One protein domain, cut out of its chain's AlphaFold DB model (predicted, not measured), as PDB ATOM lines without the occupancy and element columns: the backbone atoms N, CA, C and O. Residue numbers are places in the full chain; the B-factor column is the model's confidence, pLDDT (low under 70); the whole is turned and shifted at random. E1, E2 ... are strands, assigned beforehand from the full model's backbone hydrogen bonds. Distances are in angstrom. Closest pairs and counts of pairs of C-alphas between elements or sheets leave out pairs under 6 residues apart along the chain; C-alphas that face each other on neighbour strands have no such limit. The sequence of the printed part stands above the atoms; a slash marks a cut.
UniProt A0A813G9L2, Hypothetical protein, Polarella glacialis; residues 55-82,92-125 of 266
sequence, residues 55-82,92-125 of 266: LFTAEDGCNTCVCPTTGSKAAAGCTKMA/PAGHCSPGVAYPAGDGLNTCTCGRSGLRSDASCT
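This is residues 55 to 82 and 92 to 125 of the 266 residues of the protein "Hypothetical protein" of Polarella glacialis (UniProt A0A813G9L2). Little regular structure: two small, loop-rich lobes lie in a row, each built on a short hairpin, E1 with E2 and E3 with E4, with an unnamed tail folded back to pair with E2 or E4. The 62 printed residues have no named helix and four strands, E1 to E4, in two antiparallel sheets; the class is all strand, with only 12 residues in named elements. The whole is flat, 34 by 26 by 14 A, and only just loose, close to compact, with a radius of gyration of the C-alphas of 12.7 A.

E1, residues 55 to 57, and E2, residues 64 to 66, form an antiparallel hairpin at 144 degrees, with N 56 and O 65 within hydrogen-bond range at 2.9 A. Residues 65 to 66 pair antiparallel with 77 to 78. E3, residues 101 to 103, and E4, residues 110 to 112, form an antiparallel hairpin at 148 degrees, with N 102 and O 111 at 2.8 A. Residues 111 to 112 pair antiparallel with 123 to 124. E1 and E3 are only just apart, closest 8.1 A.

E1 begins at C-alpha 55 (157.039, 155.452, 201.796) and measures 7.1 A, E2 7.0 A, E3 7.2 A and E4 6.9 A, ending at C-alpha 112 (172.187, 159.682, 212.929).

The farthest C-alphas, of Thr 69 and Arg 115, are 35.9 A apart. Residues 83 to 91 are not printed; C-alphas 82 and 92 are 19.9 A apart across this cut. Of the links printed whole, none is long. No printed residue has pLDDT under 70.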
ATOM      1  N   LEU A  55     157.010 156.724 201.090       88.62
ATOM      2  CA  LEU A  55     157.039 155.452 201.796       88.62
ATOM      3  C   LEU A  55     157.717 155.607 203.157       88.62
ATOM      4  O   LEU A  55     158.701 156.332 203.295       88.62
ATOM      5  N   PHE A  56     157.236 154.873 204.154       90.44
ATOM      6  CA  PHE A  56     157.903 154.758 205.448       90.44
ATOM      7  C   PHE A  56     157.776 153.342 206.016       90.44
ATOM      8  O   PHE A  56     156.852 152.602 205.680       90.44
ATOM      9  N   THR A  57     158.714 152.950 206.877       88.62
ATOM     10  CA  THR A  57     158.665 151.658 207.576       88.62
ATOM     11  C   THR A  57     157.695 151.733 208.754       88.62
ATOM     12  O   THR A  57     157.758 152.669 209.554       88.62
ATOM     13  N   ALA A  58     156.811 150.744 208.866       89.38
ATOM     14  CA  ALA A  58     155.871 150.595 209.966       89.38
ATOM     15  C   ALA A  58     156.588 150.364 211.310       89.38
ATOM     16  O   ALA A  58     157.768 150.011 211.370       89.38
ATOM     17  N   GLU A  59     155.852 150.522 212.413       85.06
ATOM     18  CA  GLU A  59     156.389 150.317 213.769       85.06
ATOM     19  C   GLU A  59     156.835 148.872 214.038       85.06
ATOM     20  O   GLU A  59     157.696 148.642 214.888       85.06
ATOM     21  N   ASP A  60     156.286 147.907 213.300       84.94
ATOM     22  CA  ASP A  60     156.700 146.502 213.358       84.94
ATOM     23  C   ASP A  60     158.101 146.248 212.768       84.94
ATOM     24  O   ASP A  60     158.673 145.174 212.958       84.94
ATOM     25  N   GLY A  61     158.685 147.250 212.102       84.75
ATOM     26  CA  GLY A  61     160.049 147.229 211.592       84.75
ATOM     27  C   GLY A  61     160.242 146.464 210.285       84.75
ATOM     28  O   GLY A  61     161.383 146.373 209.836       84.75
ATOM     29  N   CYS A  62     159.183 145.932 209.664       87.50
ATOM     30  CA  CYS A  62     159.306 145.238 208.381       87.50
ATOM     31  C   CYS A  62     158.266 145.661 207.344       87.50
ATOM     32  O   CYS A  62     158.563 145.658 206.149       87.50
ATOM     33  N   ASN A  63     157.057 146.030 207.771       89.94
ATOM     34  CA  ASN A  63     156.032 146.438 206.835       89.94
ATOM     35  C   ASN A  63     156.343 147.832 206.283       89.94
ATOM     36  O   ASN A  63     156.898 148.692 206.965       89.94
ATOM     37  N   THR A  64     155.995 148.055 205.019       90.00
ATOM     38  CA  THR A  64     156.157 149.342 204.341       90.00
ATOM     39  C   THR A  64     154.791 149.987 204.168       90.00
ATOM     40  O   THR A  64     153.835 149.330 203.757       90.00
ATOM     41  N   CYS A  65     154.697 151.270 204.489       92.44
ATOM     42  CA  CYS A  65     153.480 152.066 204.452       92.44
ATOM     43  C   CYS A  65     153.595 153.185 203.422       92.44
ATOM     44  O   CYS A  65     154.660 153.783 203.284       92.44
ATOM     45  N   VAL A  66     152.486 153.513 202.757       90.56
ATOM     46  CA  VAL A  66     152.362 154.736 201.949       90.56
ATOM     47  C   VAL A  66     151.699 155.811 202.789       90.56
ATOM     48  O   VAL A  66     150.604 155.608 203.318       90.56
ATOM     49  N   CYS A  67     152.347 156.968 202.894       89.12
ATOM     50  CA  CYS A  67     151.767 158.105 203.579       89.12
ATOM     51  C   CYS A  67     150.606 158.710 202.767       89.12
ATOM     52  O   CYS A  67     150.803 159.072 201.601       89.12
ATOM     53  N   PRO A  68     149.406 158.865 203.352       85.62
ATOM     54  CA  PRO A  68     148.269 159.457 202.659       85.62
ATOM     55  C   PRO A  68     148.468 160.963 202.444       85.62
ATOM     56  O   PRO A  68     149.314 161.598 203.075       85.62
ATOM     57  N   THR A  69     147.631 161.564 201.596       83.38
ATOM     58  CA  THR A  69     147.624 163.017 201.330       83.38
ATOM     59  C   THR A  69     147.396 163.858 202.587       83.38
ATOM     60  O   THR A  69     147.888 164.978 202.679       83.38
ATOM     61  N   THR A  70     146.718 163.297 203.592       85.81
ATOM     62  CA  THR A  70     146.503 163.931 204.902       85.81
ATOM     63  C   THR A  70     147.777 164.044 205.742       85.81
ATOM     64  O   THR A  70     147.780 164.758 206.741       85.81
ATOM     65  N   GLY A  71     148.844 163.319 205.387       88.94
ATOM     66  CA  GLY A  71     150.084 163.262 206.158       88.94
ATOM     67  C   GLY A  71     149.971 162.486 207.473       88.94
ATOM     68  O   GLY A  71     150.890 162.536 208.285       88.94
ATOM     69  N   SER A  72     148.860 161.784 207.724       91.25
ATOM     70  CA  SER A  72     148.634 161.035 208.967       91.25
ATOM     71  C   SER A  72     149.046 159.571 208.826       91.25
ATOM     72  O   SER A  72     148.484 158.845 208.005       91.25
ATOM     73  N   LYS A  73     149.961 159.097 209.684       91.81
ATOM     74  CA  LYS A  73     150.363 157.679 209.694       91.81
ATOM     75  C   LYS A  73     149.228 156.740 210.075       91.81
ATOM     76  O   LYS A  73     149.196 155.612 209.601       91.81
ATOM     77  N   ALA A  74     148.284 157.196 210.899       91.75
ATOM     78  CA  ALA A  74     147.145 156.383 211.322       91.75
ATOM     79  C   ALA A  74     146.206 156.025 210.156       91.75
ATOM     80  O   ALA A  74     145.504 155.020 210.219       91.75
ATOM     81  N   ALA A  75     146.207 156.835 209.094       88.75
ATOM     82  CA  ALA A  75     145.442 156.593 207.873       88.75
ATOM     83  C   ALA A  75     146.289 155.945 206.757       88.75
ATOM     84  O   ALA A  75     145.812 155.803 205.634       88.75
ATOM     85  N   ALA A  76     147.546 155.583 207.036       91.19
ATOM     86  CA  ALA A  76     148.430 154.983 206.048       91.19
ATOM     87  C   ALA A  76     148.052 153.527 205.758       91.19
ATOM     88  O   ALA A  76     147.793 152.729 206.660       91.19
ATOM     89  N   GLY A  77     148.077 153.168 204.478       89.62
ATOM     90  CA  GLY A  77     147.983 151.778 204.055       89.62
ATOM     91  C   GLY A  77     149.358 151.114 204.105       89.62
ATOM     92  O   GLY A  77     150.262 151.531 203.379       89.62
ATOM     93  N   CYS A  78     149.504 150.061 204.909       92.56
ATOM     94  CA  CYS A  78     150.763 149.336 205.110       92.56
ATOM     95  C   CYS A  78     150.693 147.894 204.626       92.56
ATOM     96  O   CYS A  78     149.622 147.279 204.672       92.56
ATOM     97  N   THR A  79     151.841 147.335 204.218       89.75
ATOM     98  CA  THR A  79     151.943 145.897 203.940       89.75
ATOM     99  C   THR A  79     151.500 145.092 205.157       89.75
ATOM    100  O   THR A  79     151.545 145.572 206.289       89.75
ATOM    101  N   LYS A  80     151.030 143.867 204.919       91.88
ATOM    102  CA  LYS A  80     150.629 142.923 205.974       91.88
ATOM    103  C   LYS A  80     151.431 141.633 205.877       91.88
ATOM    104  O   LYS A  80     150.875 140.540 205.951       91.88
ATOM    105  N   MET A  81     152.734 141.754 205.631       88.38
ATOM    106  CA  MET A  81     153.612 140.593 205.663       88.38
ATOM    107  C   MET A  81     153.923 140.225 207.114       88.38
ATOM    108  O   MET A  81     154.014 141.088 207.990       88.38
ATOM    109  N   ALA A  82     154.062 138.925 207.367       91.06
ATOM    110  CA  ALA A  82     154.501 138.434 208.662       91.06
ATOM    111  C   ALA A  82     155.956 138.867 208.882       91.06
ATOM    112  O   ALA A  82     156.854 138.408 208.173       91.06
ATOM    113  N   PRO A  92     166.475 147.510 221.997       84.62
ATOM    114  CA  PRO A  92     165.203 147.856 222.611       84.62
ATOM    115  C   PRO A  92     164.596 149.100 221.953       84.62
ATOM    116  O   PRO A  92     165.278 149.886 221.285       84.62
ATOM    117  N   ALA A  93     163.286 149.283 222.126       82.88
ATOM    118  CA  ALA A  93     162.614 150.486 221.650       82.88
ATOM    119  C   ALA A  93     163.331 151.741 222.188       82.88
ATOM    120  O   ALA A  93     163.836 151.763 223.310       82.88
ATOM    121  N   GLY A  94     163.457 152.764 221.344       85.12
ATOM    122  CA  GLY A  94     164.156 154.006 221.694       85.12
ATOM    123  C   GLY A  94     165.665 153.971 221.618       85.12
ATOM    124  O   GLY A  94     166.280 155.018 221.790       85.12
ATOM    125  N   HIS A  95     166.250 152.831 221.265       90.88
ATOM    126  CA  HIS A  95     167.687 152.712 221.099       90.88
ATOM    127  C   HIS A  95     168.083 152.632 219.620       90.88
ATOM    128  O   HIS A  95     167.292 152.280 218.732       90.88
ATOM    129  N   CYS A  96     169.320 153.020 219.353       92.75
ATOM    130  CA  CYS A  96     169.981 152.963 218.060       92.75
ATOM    131  C   CYS A  96     171.472 152.649 218.259       92.75
ATOM    132  O   CYS A  96     172.018 152.824 219.346       92.75
ATOM    133  N   SER A  97     172.133 152.149 217.217       93.50
ATOM    134  CA  SER A  97     173.572 151.883 217.268       93.50
ATOM    135  C   SER A  97     174.336 153.197 217.073       93.50
ATOM    136  O   SER A  97     174.114 153.839 216.046       93.50
ATOM    137  N   PRO A  98     175.224 153.614 217.995       96.06
ATOM    138  CA  PRO A  98     175.954 154.875 217.880       96.06
ATOM    139  C   PRO A  98     176.632 155.069 216.518       96.06
ATOM    140  O   PRO A  98     177.291 154.165 216.010       96.06
ATOM    141  N   GLY A  99     176.459 156.251 215.924       91.56
ATOM    142  CA  GLY A  99     176.995 156.600 214.604       91.56
ATOM    143  C   GLY A  99     176.234 156.013 213.409       91.56
ATOM    144  O   GLY A  99     176.513 156.396 212.276       91.56
ATOM    145  N   VAL A 100     175.259 155.125 213.626       94.50
ATOM    146  CA  VAL A 100     174.461 154.534 212.543       94.50
ATOM    147  C   VAL A 100     173.305 155.456 212.168       94.50
ATOM    148  O   VAL A 100     172.592 155.976 213.034       94.50
ATOM    149  N   ALA A 101     173.119 155.655 210.862       93.06
ATOM    150  CA  ALA A 101     171.988 156.387 210.314       93.06
ATOM    151  C   ALA A 101     170.733 155.503 210.228       93.06
ATOM    152  O   ALA A 101     170.820 154.310 209.941       93.06
ATOM    153  N   TYR A 102     169.563 156.087 210.469       88.19
ATOM    154  CA  TYR A 102     168.273 155.409 210.398       88.19
ATOM    155  C   TYR A 102     167.167 156.381 209.955       88.19
ATOM    156  O   TYR A 102     167.285 157.587 210.182       88.19
ATOM    157  N   PRO A 103     166.082 155.896 209.329       86.94
ATOM    158  CA  PRO A 103     164.983 156.760 208.906       86.94
ATOM    159  C   PRO A 103     164.272 157.387 210.114       86.94
ATOM    160  O   PRO A 103     163.960 156.695 211.084       86.94
ATOM    161  N   ALA A 104     163.945 158.680 210.033       88.19
ATOM    162  CA  ALA A 104     163.170 159.393 211.058       88.19
ATOM    163  C   ALA A 104     161.713 158.896 211.149       88.19
ATOM    164  O   ALA A 104     161.006 159.149 212.124       88.19
ATOM    165  N   GLY A 105     161.270 158.152 210.131       87.31
ATOM    166  CA  GLY A 105     159.957 157.522 210.058       87.31
ATOM    167  C   GLY A 105     158.894 158.384 209.387       87.31
ATOM    168  O   GLY A 105     157.791 157.902 209.181       87.31
ATOM    169  N   ASP A 106     159.187 159.629 209.027       86.00
ATOM    170  CA  ASP A 106     158.303 160.475 208.218       86.00
ATOM    171  C   ASP A 106     158.407 160.191 206.705       86.00
ATOM    172  O   ASP A 106     157.637 160.743 205.926       86.00
ATOM    173  N   GLY A 107     159.323 159.310 206.294       84.69
ATOM    174  CA  GLY A 107     159.557 158.936 204.896       84.69
ATOM    175  C   GLY A 107     160.481 159.888 204.131       84.69
ATOM    176  O   GLY A 107     160.733 159.657 202.953       84.69
ATOM    177  N   LEU A 108     161.005 160.934 204.782       88.62
ATOM    178  CA  LEU A 108     161.878 161.929 204.153       88.62
ATOM    179  C   LEU A 108     163.164 162.157 204.943       88.62
ATOM    180  O   LEU A 108     164.252 162.200 204.372       88.62
ATOM    181  N   ASN A 109     163.049 162.325 206.256       89.88
ATOM    182  CA  ASN A 109     164.174 162.676 207.097       89.88
ATOM    183  C   ASN A 109     164.954 161.444 207.554       89.88
ATOM    184  O   ASN A 109     164.419 160.351 207.753       89.88
ATOM    185  N   THR A 110     166.256 161.640 207.740       90.44
ATOM    186  CA  THR A 110     167.184 160.630 208.255       90.44
ATOM    187  C   THR A 110     167.830 161.156 209.526       90.44
ATOM    188  O   THR A 110     168.187 162.328 209.617       90.44
ATOM    189  N   CYS A 111     167.984 160.279 210.509       93.62
ATOM    190  CA  CYS A 111     168.635 160.552 211.780       93.62
ATOM    191  C   CYS A 111     169.956 159.797 211.873       93.62
ATOM    192  O   CYS A 111     170.075 158.688 211.362       93.62
ATOM    193  N   THR A 112     170.939 160.360 212.566       96.19
ATOM    194  CA  THR A 112     172.187 159.682 212.929       96.19
ATOM    195  C   THR A 112     172.242 159.513 214.438       96.19
ATOM    196  O   THR A 112     172.102 160.482 215.184       96.19
ATOM    197  N   CYS A 113     172.439 158.273 214.888       96.06
ATOM    198  CA  CYS A 113     172.442 157.940 216.305       96.06
ATOM    199  C   CYS A 113     173.613 158.593 217.055       96.06
ATOM    200  O   CYS A 113     174.770 158.478 216.636       96.06
ATOM    201  N   GLY A 114     173.317 159.228 218.190       94.38
ATOM    202  CA  GLY A 114     174.318 159.815 219.078       94.38
ATOM    203  C   GLY A 114     175.160 158.771 219.823       94.38
ATOM    204  O   GLY A 114     174.925 157.565 219.752       94.38
ATOM    205  N   ARG A 115     176.156 159.239 220.588       96.88
ATOM    206  CA  ARG A 115     177.061 158.360 221.361       96.88
ATOM    207  C   ARG A 115     176.371 157.610 222.501       96.88
ATOM    208  O   ARG A 115     176.870 156.566 222.904       96.88
ATOM    209  N   SER A 116     175.256 158.127 223.011       95.38
ATOM    210  CA  SER A 116     174.472 157.492 224.077       95.38
ATOM    211  C   SER A 116     173.752 156.222 223.620       95.38
ATOM    212  O   SER A 116     173.351 155.421 224.458       95.38
ATOM    213  N   GLY A 117     173.570 156.034 222.308       93.50
ATOM    214  CA  GLY A 117     172.749 154.952 221.764       93.50
ATOM    215  C   GLY A 117     171.243 155.185 221.920       93.50
ATOM    216  O   GLY A 117     170.460 154.284 221.623       93.50
ATOM    217  N   LEU A 118     170.820 156.372 222.368       93.88
ATOM    218  CA  LEU A 118     169.413 156.754 222.474       93.88
ATOM    219  C   LEU A 118     168.962 157.513 221.225       93.88
ATOM    220  O   LEU A 118     169.645 158.410 220.733       93.88
ATOM    221  N   ARG A 119     167.761 157.190 220.738       89.88
ATOM    222  CA  ARG A 119     167.133 157.891 219.609       89.88
ATOM    223  C   ARG A 119     166.759 159.336 219.943       89.88
ATOM    224  O   ARG A 119     166.674 160.143 219.025       89.88
ATOM    225  N   SER A 120     166.545 159.661 221.222       92.19
ATOM    226  CA  SER A 120     166.298 161.033 221.696       92.19
ATOM    227  C   SER A 120     167.480 161.966 221.448       92.19
ATOM    228  O   SER A 120     167.288 163.166 221.287       92.19
ATOM    229  N   ASP A 121     168.686 161.404 221.390       94.38
ATOM    230  CA  ASP A 121     169.936 162.155 221.271       94.38
ATOM    231  C   ASP A 121     170.455 162.150 219.825       94.38
ATOM    232  O   ASP A 121     171.592 162.542 219.552       94.38
ATOM    233  N   ALA A 122     169.655 161.634 218.892       94.50
ATOM    234  CA  ALA A 122     170.022 161.556 217.493       94.50
ATOM    235  C   ALA A 122     169.925 162.925 216.811       94.50
ATOM    236  O   ALA A 122     169.021 163.718 217.070       94.50
ATOM    237  N   SER A 123     170.843 163.173 215.880       96.44
ATOM    238  CA  SER A 123     170.799 164.349 215.012       96.44
ATOM    239  C   SER A 123     170.059 163.993 213.730       96.44
ATOM    240  O   SER A 123     170.503 163.105 213.005       96.44
ATOM    241  N   CYS A 124     168.954 164.675 213.434       94.56
ATOM    242  CA  CYS A 124     168.131 164.403 212.256       94.56
ATOM    243  C   CYS A 124     168.191 165.539 211.236       94.56
ATOM    244  O   CYS A 124     168.339 166.708 211.591       94.56
ATOM    245  N   THR A 125     168.043 165.196 209.959       91.88
ATOM    246  CA  THR A 125     167.748 166.188 208.921       91.88
ATOM    247  C   THR A 125     166.388 166.838 209.195       91.88
ATOM    248  O   THR A 125     165.508 166.219 209.792       91.88
TER     249      THR A 125